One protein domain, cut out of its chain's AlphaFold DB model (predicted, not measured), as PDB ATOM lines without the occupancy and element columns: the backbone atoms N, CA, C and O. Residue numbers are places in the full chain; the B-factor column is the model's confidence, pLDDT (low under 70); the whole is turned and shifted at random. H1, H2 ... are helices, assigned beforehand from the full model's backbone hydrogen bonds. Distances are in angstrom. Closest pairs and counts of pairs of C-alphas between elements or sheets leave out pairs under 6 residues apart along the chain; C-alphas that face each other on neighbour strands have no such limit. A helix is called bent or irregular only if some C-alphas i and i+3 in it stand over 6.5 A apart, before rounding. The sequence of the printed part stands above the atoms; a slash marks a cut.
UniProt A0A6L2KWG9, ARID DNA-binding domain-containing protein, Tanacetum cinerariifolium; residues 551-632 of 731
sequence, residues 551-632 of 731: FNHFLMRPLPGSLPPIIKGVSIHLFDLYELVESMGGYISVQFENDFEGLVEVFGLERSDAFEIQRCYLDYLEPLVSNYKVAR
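This is residues 551 to 632 of the 731 residues of the protein "ARID DNA-binding domain-containing protein" of Tanacetum cinerariifolium (UniProt A0A6L2KWG9). One long, kinked helix, H5, makes the longest axis, and three short helices, H2, H3 and H4, gather on one side of it. The unnamed stretch of residues 555 to 573 runs along another side, with the small H1 before it, while residues 626 to 632 of H5 stick out. The 82 printed residues include five named helices, H1 to H5 in chain order, and no named strand: all helix. The whole is compact, with a radius of gyration of the C-alphas of 12.7 A and spans of 35 by 27 by 16 A.

H1, residues 551 to 554, is apart from H2, residues 574 to 583. H3, residues 587 to 593, is close to H2 but not clearly touching; their closest C-alphas, Val 581 and Tyr 587, are 5.6 A apart. H4, residues 596 to 602, is likewise close to H3, with C-alphas 590 and 596 6.3 A apart. H5, residues 607 to 632, touches H4 with residues 607 to 614 alone, about perpendicular at 79 degrees; the closest C-alphas, Glu 597 and Arg 607, are 4.7 A apart. H5 touches H2 with residues 617 to 621 alone, at 80 degrees; C-alphas 578 and 621 are closest, 6.9 A. H1 and H5 are only just apart, 8.5 A. In H2 and H3 every O i to N i+4 pair is within hydrogen-bond range, in H4 2 of 3 and in H5 17 of 22; H1 is too short for such a pair.

H1 begins at C-alpha 551 (128.703, 100.731, 111.310). H2 spans 14.0 A. H5 spans 34.4 A to C-alpha 632 (118.527, 90.362, 123.603), kinks 48 degrees near residue 622, and is irregular, with C-alphas 608 and 611 7.4 A apart.

The farthest C-alphas, Gly 569 and Arg 632, are 36.1 A apart. The printed part has no cut; the H1 to H2 link is long. Confidence is under 70 for 24 residues, among them 583 to 599.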
ATOM      1  N   PHE A 551     127.674  99.708 111.126       83.50
ATOM      2  CA  PHE A 551     128.703 100.731 111.310       83.50
ATOM      3  C   PHE A 551     128.232 102.097 110.798       83.50
ATOM      4  O   PHE A 551     128.201 103.063 111.564       83.50
ATOM      5  N   ASN A 552     127.779 102.170 109.543       76.75
ATOM      6  CA  ASN A 552     127.497 103.453 108.898       76.75
ATOM      7  C   ASN A 552     126.234 104.141 109.429       76.75
ATOM      8  O   ASN A 552     126.197 105.368 109.487       76.75
ATOM      9  N   HIS A 553     125.203 103.378 109.799       72.88
ATOM     10  CA  HIS A 553     123.888 103.922 110.154       72.88
ATOM     11  C   HIS A 553     123.528 103.765 111.630       72.88
ATOM     12  O   HIS A 553     122.857 104.642 112.165       72.88
ATOM     13  N   PHE A 554     123.946 102.686 112.301       72.81
ATOM     14  CA  PHE A 554     123.644 102.502 113.726       72.81
ATOM     15  C   PHE A 554     124.709 103.145 114.620       72.81
ATOM     16  O   PHE A 554     124.384 103.948 115.490       72.81
ATOM     17  N   LEU A 555     125.989 102.850 114.379       70.19
ATOM     18  CA  LEU A 555     127.097 103.453 115.125       70.19
ATOM     19  C   LEU A 555     127.499 104.836 114.600       70.19
ATOM     20  O   LEU A 555     128.240 105.539 115.287       70.19
ATOM     21  N   MET A 556     127.032 105.224 113.405       80.19
ATOM     22  CA  MET A 556     127.423 106.456 112.705       80.19
ATOM     23  C   MET A 556     128.950 106.596 112.592       80.19
ATOM     24  O   MET A 556     129.520 107.671 112.789       80.19
ATOM     25  N   ARG A 557     129.628 105.479 112.311       76.56
ATOM     26  CA  ARG A 557     131.085 105.383 112.184       76.56
ATOM     27  C   ARG A 557     131.463 104.689 110.878       76.56
ATOM     28  O   ARG A 557     130.747 103.790 110.447       76.56
ATOM     29  N   PRO A 558     132.592 105.065 110.255       74.69
ATOM     30  CA  PRO A 558     133.092 104.330 109.104       74.69
ATOM     31  C   PRO A 558     133.500 102.911 109.516       74.69
ATOM     32  O   PRO A 558     133.911 102.676 110.657       74.69
ATOM     33  N   LEU A 559     133.409 101.977 108.569       80.31
ATOM     34  CA  LEU A 559     133.963 100.634 108.728       80.31
ATOM     35  C   LEU A 559     135.462 100.706 109.085       80.31
ATOM     36  O   LEU A 559     136.164 101.565 108.543       80.31
ATOM     37  N   PRO A 560     135.973  99.802 109.942       81.00
ATOM     38  CA  PRO A 560     137.384  99.797 110.343       81.00
ATOM     39  C   PRO A 560     138.370  99.619 109.175       81.00
ATOM     40  O   PRO A 560     139.525 100.029 109.268       81.00
ATOM     41  N   GLY A 561     137.920  99.027 108.065       83.06
ATOM     42  CA  GLY A 561     138.721  98.769 106.871       83.06
ATOM     43  C   GLY A 561     137.904  98.093 105.765       83.06
ATOM     44  O   GLY A 561     136.681  98.235 105.714       83.06
ATOM     45  N   SER A 562     138.570  97.341 104.881       80.81
ATOM     46  CA  SER A 562     137.911  96.630 103.776       80.81
ATOM     47  C   SER A 562     136.964  95.529 104.266       80.81
ATOM     48  O   SER A 562     137.140  94.980 105.355       80.81
ATOM     49  N   LEU A 563     135.968  95.201 103.443       80.75
ATOM     50  CA  LEU A 563     135.084  94.050 103.617       80.75
ATOM     51  C   LEU A 563     135.176  93.168 102.360       80.75
ATOM     52  O   LEU A 563     134.798  93.647 101.290       80.75
ATOM     53  N   PRO A 564     135.654  91.916 102.463       81.94
ATOM     54  CA  PRO A 564     136.285  91.308 103.641       81.94
ATOM     55  C   PRO A 564     137.638  91.970 104.015       81.94
ATOM     56  O   PRO A 564     138.310  92.562 103.158       81.94
ATOM     57  N   PRO A 565     138.063  91.910 105.291       86.38
ATOM     58  CA  PRO A 565     139.398  92.331 105.708       86.38
ATOM     59  C   PRO A 565     140.478  91.437 105.103       86.38
ATOM     60  O   PRO A 565     140.318  90.220 105.033       86.38
ATOM     61  N   ILE A 566     141.601  92.035 104.704       87.56
ATOM     62  CA  ILE A 566     142.756  91.293 104.189       87.56
ATOM     63  C   ILE A 566     143.855  91.295 105.248       87.56
ATOM     64  O   ILE A 566     144.385  92.347 105.606       87.56
ATOM     65  N   ILE A 567     144.225  90.109 105.720       84.06
ATOM     66  CA  ILE A 567     145.290  89.904 106.701       84.06
ATOM     67  C   ILE A 567     146.408  89.135 106.012       84.06
ATOM     68  O   ILE A 567     146.209  88.015 105.564       84.06
ATOM     69  N   LYS A 568     147.581  89.765 105.867       81.50
ATOM     70  CA  LYS A 568     148.779  89.160 105.242       81.50
ATOM     71  C   LYS A 568     148.534  88.547 103.848       81.50
ATOM     72  O   LYS A 568     149.221  87.618 103.445       81.50
ATOM     73  N   GLY A 569     147.583  89.095 103.091       79.12
ATOM     74  CA  GLY A 569     147.216  88.600 101.759       79.12
ATOM     75  C   GLY A 569     146.095  87.556 101.752       79.12
ATOM     76  O   GLY A 569     145.644  87.184 100.674       79.12
ATOM     77  N   VAL A 570     145.598  87.145 102.920       82.31
ATOM     78  CA  VAL A 570     144.435  86.264 103.069       82.31
ATOM     79  C   VAL A 570     143.176  87.096 103.309       82.31
ATOM     80  O   VAL A 570     143.150  87.971 104.174       82.31
ATOM     81  N   SER A 571     142.127  86.826 102.532       84.81
ATOM     82  CA  SER A 571     140.798  87.415 102.718       84.81
ATOM     83  C   SER A 571     140.062  86.704 103.852       84.81
ATOM     84  O   SER A 571     139.808  85.505 103.766       84.81
ATOM     85  N   ILE A 572     139.693  87.441 104.897       86.75
ATOM     86  CA  ILE A 572     138.997  86.900 106.066       86.75
ATOM     87  C   ILE A 572     137.503  87.172 105.942       86.75
ATOM     88  O   ILE A 572     137.042  88.303 106.090       86.75
ATOM     89  N   HIS A 573     136.713  86.134 105.691       86.62
ATOM     90  CA  HIS A 573     135.259  86.263 105.688       86.62
ATOM     91  C   HIS A 573     134.744  86.392 107.126       86.62
ATOM     92  O   HIS A 573     134.858  85.478 107.939       86.62
ATOM     93  N   LEU A 574     134.175  87.555 107.448       84.19
ATOM     94  CA  LEU A 574     133.762  87.895 108.813       84.19
ATOM     95  C   LEU A 574     132.603  87.041 109.338       84.19
ATOM     96  O   LEU A 574     132.506  86.843 110.545       84.19
ATOM     97  N   PHE A 575     131.747  86.534 108.450       81.56
ATOM     98  CA  PHE A 575     130.702  85.577 108.814       81.56
ATOM     99  C   PHE A 575     131.314  84.267 109.333       81.56
ATOM    100  O   PHE A 575     130.977  83.832 110.428       81.56
ATOM    101  N   ASP A 576     132.288  83.720 108.605       80.88
ATOM    102  CA  ASP A 576     132.989  82.486 108.973       80.88
ATOM    103  C   ASP A 576     133.780  82.658 110.278       80.88
ATOM    104  O   ASP A 576     133.759  81.793 111.150       80.88
ATOM    105  N   LEU A 577     134.443  83.811 110.446       79.38
ATOM    106  CA  LEU A 577     135.150  84.154 111.681       79.38
ATOM    107  C   LEU A 577     134.190  84.263 112.874       79.38
ATOM    108  O   LEU A 577     134.507  83.788 113.964       79.38
ATOM    109  N   TYR A 578     133.020  84.872 112.683       81.50
ATOM    110  CA  TYR A 578     131.989  84.967 113.714       81.50
ATOM    111  C   TYR A 578     131.446  83.589 114.111       81.50
ATOM    112  O   TYR A 578     131.395  83.269 115.299       81.50
ATOM    113  N   GLU A 579     131.075  82.768 113.130       76.00
ATOM    114  CA  GLU A 579     130.503  81.440 113.356       76.00
ATOM    115  C   GLU A 579     131.496  80.513 114.062       76.00
ATOM    116  O   GLU A 579     131.142  79.871 115.054       76.00
ATOM    117  N   LEU A 580     132.758  80.502 113.622       67.06
ATOM    118  CA  LEU A 580     133.811  79.699 114.236       67.06
ATOM    119  C   LEU A 580     134.029  80.102 115.699       67.06
ATOM    120  O   LEU A 580     134.006  79.249 116.585       67.06
ATOM    121  N   VAL A 581     134.143  81.402 115.976       67.00
ATOM    122  CA  VAL A 581     134.333  81.906 117.342       67.00
ATOM    123  C   VAL A 581     133.132  81.600 118.241       67.00
ATOM    124  O   VAL A 581     133.321  81.206 119.390       67.00
ATOM    125  N   GLU A 582     131.895  81.736 117.758       74.75
ATOM    126  CA  GLU A 582     130.704  81.382 118.544       74.75
ATOM    127  C   GLU A 582     130.571  79.863 118.748       74.75
ATOM    128  O   GLU A 582     130.191  79.437 119.841       74.75
ATOM    129  N   SER A 583     130.964  79.037 117.771       60.88
ATOM    130  CA  SER A 583     130.971  77.569 117.907       60.88
ATOM    131  C   SER A 583     131.931  77.076 118.998       60.88
ATOM    132  O   SER A 583     131.636  76.106 119.696       60.88
ATOM    133  N   MET A 584     133.022  77.812 119.222       55.03
ATOM    134  CA  MET A 584     134.000  77.590 120.291       55.03
ATOM    135  C   MET A 584     133.566  78.208 121.637       55.03
ATOM    136  O   MET A 584     134.366  78.371 122.554       55.03
ATOM    137  N   GLY A 585     132.289  78.580 121.780       51.19
ATOM    138  CA  GLY A 585     131.746  79.171 123.003       51.19
ATOM    139  C   GLY A 585     131.901  80.692 123.091       51.19
ATOM    140  O   GLY A 585     131.804  81.253 124.187       51.19
ATOM    141  N   GLY A 586     132.141  81.367 121.965       61.69
ATOM    142  CA  GLY A 586     132.259  82.821 121.849       61.69
ATOM    143  C   GLY A 586     133.674  83.354 122.085       61.69
ATOM    144  O   GLY A 586     134.539  82.675 122.632       61.69
ATOM    145  N   TYR A 587     133.889  84.625 121.728       66.75
ATOM    146  CA  TYR A 587     135.202  85.298 121.759       66.75
ATOM    147  C   TYR A 587     135.953  85.144 123.083       66.75
ATOM    148  O   TYR A 587     137.156  84.911 123.109       66.75
ATOM    149  N   ILE A 588     135.221  85.229 124.194       49.06
ATOM    150  CA  ILE A 588     135.785  85.103 125.537       49.06
ATOM    151  C   ILE A 588     136.374  83.700 125.755       49.06
ATOM    152  O   ILE A 588     137.439  83.591 126.351       49.06
ATOM    153  N   SER A 589     135.722  82.648 125.259       54.38
ATOM    154  CA  SER A 589     136.198  81.265 125.382       54.38
ATOM    155  C   SER A 589     137.460  81.046 124.542       54.38
ATOM    156  O   SER A 589     138.478  80.630 125.088       54.38
ATOM    157  N   VAL A 590     137.452  81.485 123.277       53.84
ATOM    158  CA  VAL A 590     138.622  81.417 122.376       53.84
ATOM    159  C   VAL A 590     139.818  82.204 122.931       53.84
ATOM    160  O   VAL A 590     140.957  81.742 122.881       53.84
ATOM    161  N   GLN A 591     139.574  83.384 123.514       46.19
ATOM    162  CA  GLN A 591     140.623  84.196 124.133       46.19
ATOM    163  C   GLN A 591     141.196  83.546 125.404       46.19
ATOM    164  O   GLN A 591     142.385  83.695 125.680       46.19
ATOM    165  N   PHE A 592     140.370  82.852 126.192       37.62
ATOM    166  CA  PHE A 592     140.798  82.214 127.439       37.62
ATOM    167  C   PHE A 592     141.589  80.922 127.222       37.62
ATOM    168  O   PHE A 592     142.478  80.628 128.020       37.62
ATOM    169  N   GLU A 593     141.284  80.172 126.165       47.44
ATOM    170  CA  GLU A 593     141.963  78.911 125.838       47.44
ATOM    171  C   GLU A 593     143.241  79.126 124.998       47.44
ATOM    172  O   GLU A 593     144.004  78.192 124.784       47.44
ATOM    173  N   ASN A 594     143.540  80.379 124.616       54.78
ATOM    174  CA  ASN A 594     144.605  80.762 123.672       54.78
ATOM    175  C   ASN A 594     144.461  80.079 122.298       54.78
ATOM    176  O   ASN A 594     145.423  79.923 121.547       54.78
ATOM    177  N   ASP A 595     143.228  79.724 121.946       62.47
ATOM    178  CA  ASP A 595     142.908  78.971 120.738       62.47
ATOM    179  C   ASP A 595     142.873  79.841 119.479       62.47
ATOM    180  O   ASP A 595     142.655  79.333 118.380       62.47
ATOM    181  N   PHE A 596     143.171  81.142 119.600       68.56
ATOM    182  CA  PHE A 596     143.444  81.982 118.436       68.56
ATOM    183  C   PHE A 596     144.609  81.429 117.607       68.56
ATOM    184  O   PHE A 596     144.559  81.532 116.389       68.56
ATOM    185  N   GLU A 597     145.600  80.773 118.223       68.94
ATOM    186  CA  GLU A 597     146.688  80.102 117.496       68.94
ATOM    187  C   GLU A 597     146.189  78.946 116.615       68.94
ATOM    188  O   GLU A 597     146.683  78.773 115.505       68.94
ATOM    189  N   GLY A 598     145.199  78.173 117.072       63.81
ATOM    190  CA  GLY A 598     144.567  77.133 116.254       63.81
ATOM    191  C   GLY A 598     143.600  77.719 115.223       63.81
ATOM    192  O   GLY A 598     143.500  77.227 114.104       63.81
ATOM    193  N   LEU A 599     142.926  78.812 115.576       68.75
ATOM    194  CA  LEU A 599     141.968  79.504 114.720       68.75
ATOM    195  C   LEU A 599     142.649  80.146 113.504       68.75
ATOM    196  O   LEU A 599     142.093  80.115 112.411       68.75
ATOM    197  N   VAL A 600     143.861  80.685 113.649       73.75
ATOM    198  CA  VAL A 600     144.590  81.265 112.507       73.75
ATOM    199  C   VAL A 600     145.093  80.222 111.521       73.75
ATOM    200  O   VAL A 600     145.066  80.484 110.320       73.75
ATOM    201  N   GLU A 601     145.419  79.013 111.987       72.00
ATOM    202  CA  GLU A 601     145.735  77.889 111.097       72.00
ATOM    203  C   GLU A 601     144.532  77.516 110.215       72.00
ATOM    204  O   GLU A 601     144.713  77.212 109.038       72.00
ATOM    205  N   VAL A 602     143.301  77.625 110.738       71.19
ATOM    206  CA  VAL A 602     142.059  77.373 109.978       71.19
ATOM    207  C   VAL A 602     141.866  78.382 108.840       71.19
ATOM    208  O   VAL A 602     141.368  78.024 107.776       71.19
ATOM    209  N   PHE A 603     142.310  79.629 109.020       70.88
ATOM    210  CA  PHE A 603     142.305  80.642 107.958       70.88
ATOM    211  C   PHE A 603     143.534  80.564 107.037       70.88
ATOM    212  O   PHE A 603     143.676  81.397 106.144       70.88
ATOM    213  N   GLY A 604     144.420  79.578 107.219       71.38
ATOM    214  CA  GLY A 604     145.641  79.431 106.423       71.38
ATOM    215  C   GLY A 604     146.727  80.460 106.755       71.38
ATOM    216  O   GLY A 604     147.567  80.755 105.905       71.38
ATOM    217  N   LEU A 605     146.702  81.021 107.966       77.75
ATOM    218  CA  LEU A 605     147.702  81.949 108.496       77.75
ATOM    219  C   LEU A 605     148.658  81.233 109.467       77.75
ATOM    220  O   LEU A 605     148.374  80.134 109.947       77.75
ATOM    221  N   GLU A 606     149.809  81.843 109.764       79.50
ATOM    222  CA  GLU A 606     150.747  81.277 110.738       79.50
ATOM    223  C   GLU A 606     150.248  81.516 112.172       79.50
ATOM    224  O   GLU A 606     149.598  82.519 112.458       79.50
ATOM    225  N   ARG A 607     150.609  80.641 113.126       75.56
ATOM    226  CA  ARG A 607     150.273  80.825 114.560       75.56
ATOM    227  C   ARG A 607     150.721  82.177 115.122       75.56
ATOM    228  O   ARG A 607     150.108  82.703 116.045       75.56
ATOM    229  N   SER A 608     151.797  82.731 114.569       76.44
ATOM    230  CA  SER A 608     152.322  84.063 114.882       76.44
ATOM    231  C   SER A 608     151.352  85.198 114.524       76.44
ATOM    232  O   SER A 608     151.456  86.261 115.132       76.44
ATOM    233  N   ASP A 609     150.398  84.968 113.613       80.06
ATOM    234  CA  ASP A 609     149.382  85.930 113.164       80.06
ATOM    235  C   ASP A 609     148.087  85.886 114.014       80.06
ATOM    236  O   ASP A 609     147.076  86.515 113.679       80.06
ATOM    237  N   ALA A 610     148.090  85.148 115.134       73.88
ATOM    238  CA  ALA A 610     146.960  85.044 116.066       73.88
ATOM    239  C   ALA A 610     146.424  86.406 116.522       73.88
ATOM    240  O   ALA A 610     145.212  86.611 116.651       73.88
ATOM    241  N   PHE A 611     147.331  87.362 116.712       78.44
ATOM    242  CA  PHE A 611     146.994  88.709 117.144       78.44
ATOM    243  C   PHE A 611     146.233  89.501 116.067       78.44
ATOM    244  O   PHE A 611     145.321  90.265 116.382       78.44
ATOM    245  N   GLU A 612     146.560  89.314 114.789       82.38
ATOM    246  CA  GLU A 612     145.918  89.994 113.668       82.38
ATOM    247  C   GLU A 612     144.456  89.564 113.500       82.38
ATOM    248  O   GLU A 612     143.588  90.414 113.279       82.38
ATOM    249  N   ILE A 613     144.165  88.271 113.659       82.38
ATOM    250  CA  ILE A 613     142.794  87.743 113.603       82.38
ATOM    251  C   ILE A 613     141.995  88.140 114.845       82.38
ATOM    252  O   ILE A 613     140.832  88.532 114.730       82.38
ATOM    253  N   GLN A 614     142.625  88.141 116.021       82.44
ATOM    254  CA  GLN A 614     142.008  88.668 117.234       82.44
ATOM    255  C   GLN A 614     141.609  90.141 117.062       82.44
ATOM    256  O   GLN A 614     140.485  90.529 117.388       82.44
ATOM    257  N   ARG A 615     142.504  90.962 116.500       81.19
ATOM    258  CA  ARG A 615     142.223  92.372 116.213       81.19
ATOM    259  C   ARG A 615     141.106  92.528 115.180       81.19
ATOM    260  O   ARG A 615     140.218  93.346 115.374       81.19
ATOM    261  N   CYS A 616     141.097  91.697 114.136       84.81
ATOM    262  CA  CYS A 616     140.026  91.663 113.136       84.81
ATOM    263  C   CYS A 616     138.649  91.398 113.766       84.81
ATOM    264  O   CYS A 616     137.687  92.117 113.487       84.81
ATOM    265  N   TYR A 617     138.560  90.424 114.676       87.25
ATOM    266  CA  TYR A 617     137.326  90.150 115.406       87.25
ATOM    267  C   TYR A 617     136.895  91.348 116.267       87.25
ATOM    268  O   TYR A 617     135.735  91.760 116.223       87.25
ATOM    269  N   LEU A 618     137.823  91.926 117.034       81.94
ATOM    270  CA  LEU A 618     137.538  93.063 117.916       81.94
ATOM    271  C   LEU A 618     137.089  94.314 117.155       81.94
ATOM    272  O   LEU A 618     136.207  95.029 117.623       81.94
ATOM    273  N   ASP A 619     137.677  94.573 115.993       82.81
ATOM    274  CA  ASP A 619     137.387  95.779 115.225       82.81
ATOM    275  C   ASP A 619     136.036  95.676 114.502       82.81
ATOM    276  O   ASP A 619     135.271  96.642 114.485       82.81
ATOM    277  N   TYR A 620     135.716  94.510 113.929       84.19
ATOM    278  CA  TYR A 620     134.530  94.339 113.082       84.19
ATOM    279  C   TYR A 620     133.346  93.667 113.781       84.19
ATOM    280  O   TYR A 620     132.205  94.085 113.587       84.19
ATOM    281  N   LEU A 621     133.582  92.615 114.567       85.69
ATOM    282  CA  LEU A 621     132.523  91.735 115.071       85.69
ATOM    283  C   LEU A 621     132.109  92.079 116.497       85.69
ATOM    284  O   LEU A 621     130.915  92.124 116.784       85.69
ATOM    285  N   GLU A 622     133.059  92.382 117.379       83.25
ATOM    286  CA  GLU A 622     132.773  92.663 118.791       83.25
ATOM    287  C   GLU A 622     131.731  93.786 118.994       83.25
ATOM    288  O   GLU A 622     130.796  93.575 119.770       83.25
ATOM    289  N   PRO A 623     131.765  94.926 118.267       79.50
ATOM    290  CA  PRO A 623     130.747  95.967 118.407       79.50
ATOM    291  C   PRO A 623     129.340  95.479 118.041       79.50
ATOM    292  O   PRO A 623     128.376  95.803 118.737       79.50
ATOM    293  N   LEU A 624     129.217  94.682 116.975       80.62
ATOM    294  CA  LEU A 624     127.944  94.115 116.521       80.62
ATOM    295  C   LEU A 624     127.428  93.068 117.518       80.62
ATOM    296  O   LEU A 624     126.276  93.131 117.953       80.62
ATOM    297  N   VAL A 625     128.293  92.136 117.917       80.38
ATOM    298  CA  VAL A 625     127.959  91.007 118.795       80.38
ATOM    299  C   VAL A 625     127.589  91.484 120.197       80.38
ATOM    300  O   VAL A 625     126.600  91.011 120.761       80.38
ATOM    301  N   SER A 626     128.320  92.453 120.752       69.00
ATOM    302  CA  SER A 626     128.006  93.033 122.059       69.00
ATOM    303  C   SER A 626     126.666  93.777 122.053       69.00
ATOM    304  O   SER A 626     125.846  93.551 122.943       69.00
ATOM    305  N   ASN A 627     126.372  94.584 121.025       70.00
ATOM    306  CA  ASN A 627     125.075  95.266 120.916       70.00
ATOM    307  C   ASN A 627     123.914  94.279 120.732       70.00
ATOM    308  O   ASN A 627     122.870  94.427 121.366       70.00
ATOM    309  N   TYR A 628     124.109  93.234 119.927       73.00
ATOM    310  CA  TYR A 628     123.128  92.165 119.758       73.00
ATOM    311  C   TYR A 628     122.836  91.430 121.077       73.00
ATOM    312  O   TYR A 628     121.674  91.223 121.434       73.00
ATOM    313  N   LYS A 629     123.877  91.085 121.849       68.75
ATOM    314  CA  LYS A 629     123.736  90.424 123.158       68.75
ATOM    315  C   LYS A 629     123.021  91.323 124.175       68.75
ATOM    316  O   LYS A 629     122.151  90.838 124.898       68.75
ATOM    317  N   VAL A 630     123.309  92.628 124.181       58.34
ATOM    318  CA  VAL A 630     122.615  93.612 125.030       58.34
ATOM    319  C   VAL A 630     121.140  93.728 124.641       58.34
ATOM    320  O   VAL A 630     120.282  93.531 125.500       58.34
ATOM    321  N   ALA A 631     120.828  93.923 123.357       54.00
ATOM    322  CA  ALA A 631     119.452  94.038 122.866       54.00
ATOM    323  C   ALA A 631     118.591  92.803 123.194       54.00
ATOM    324  O   ALA A 631     117.413  92.934 123.521       54.00
ATOM    325  N   ARG A 632     119.190  91.605 123.175       50.19
ATOM    326  CA  ARG A 632     118.527  90.362 123.603       50.19
ATOM    327  C   ARG A 632     118.311  90.270 125.111       50.19
ATOM    328  O   ARG A 632     117.315  89.704 125.543       50.19
TER     329      ARG A 632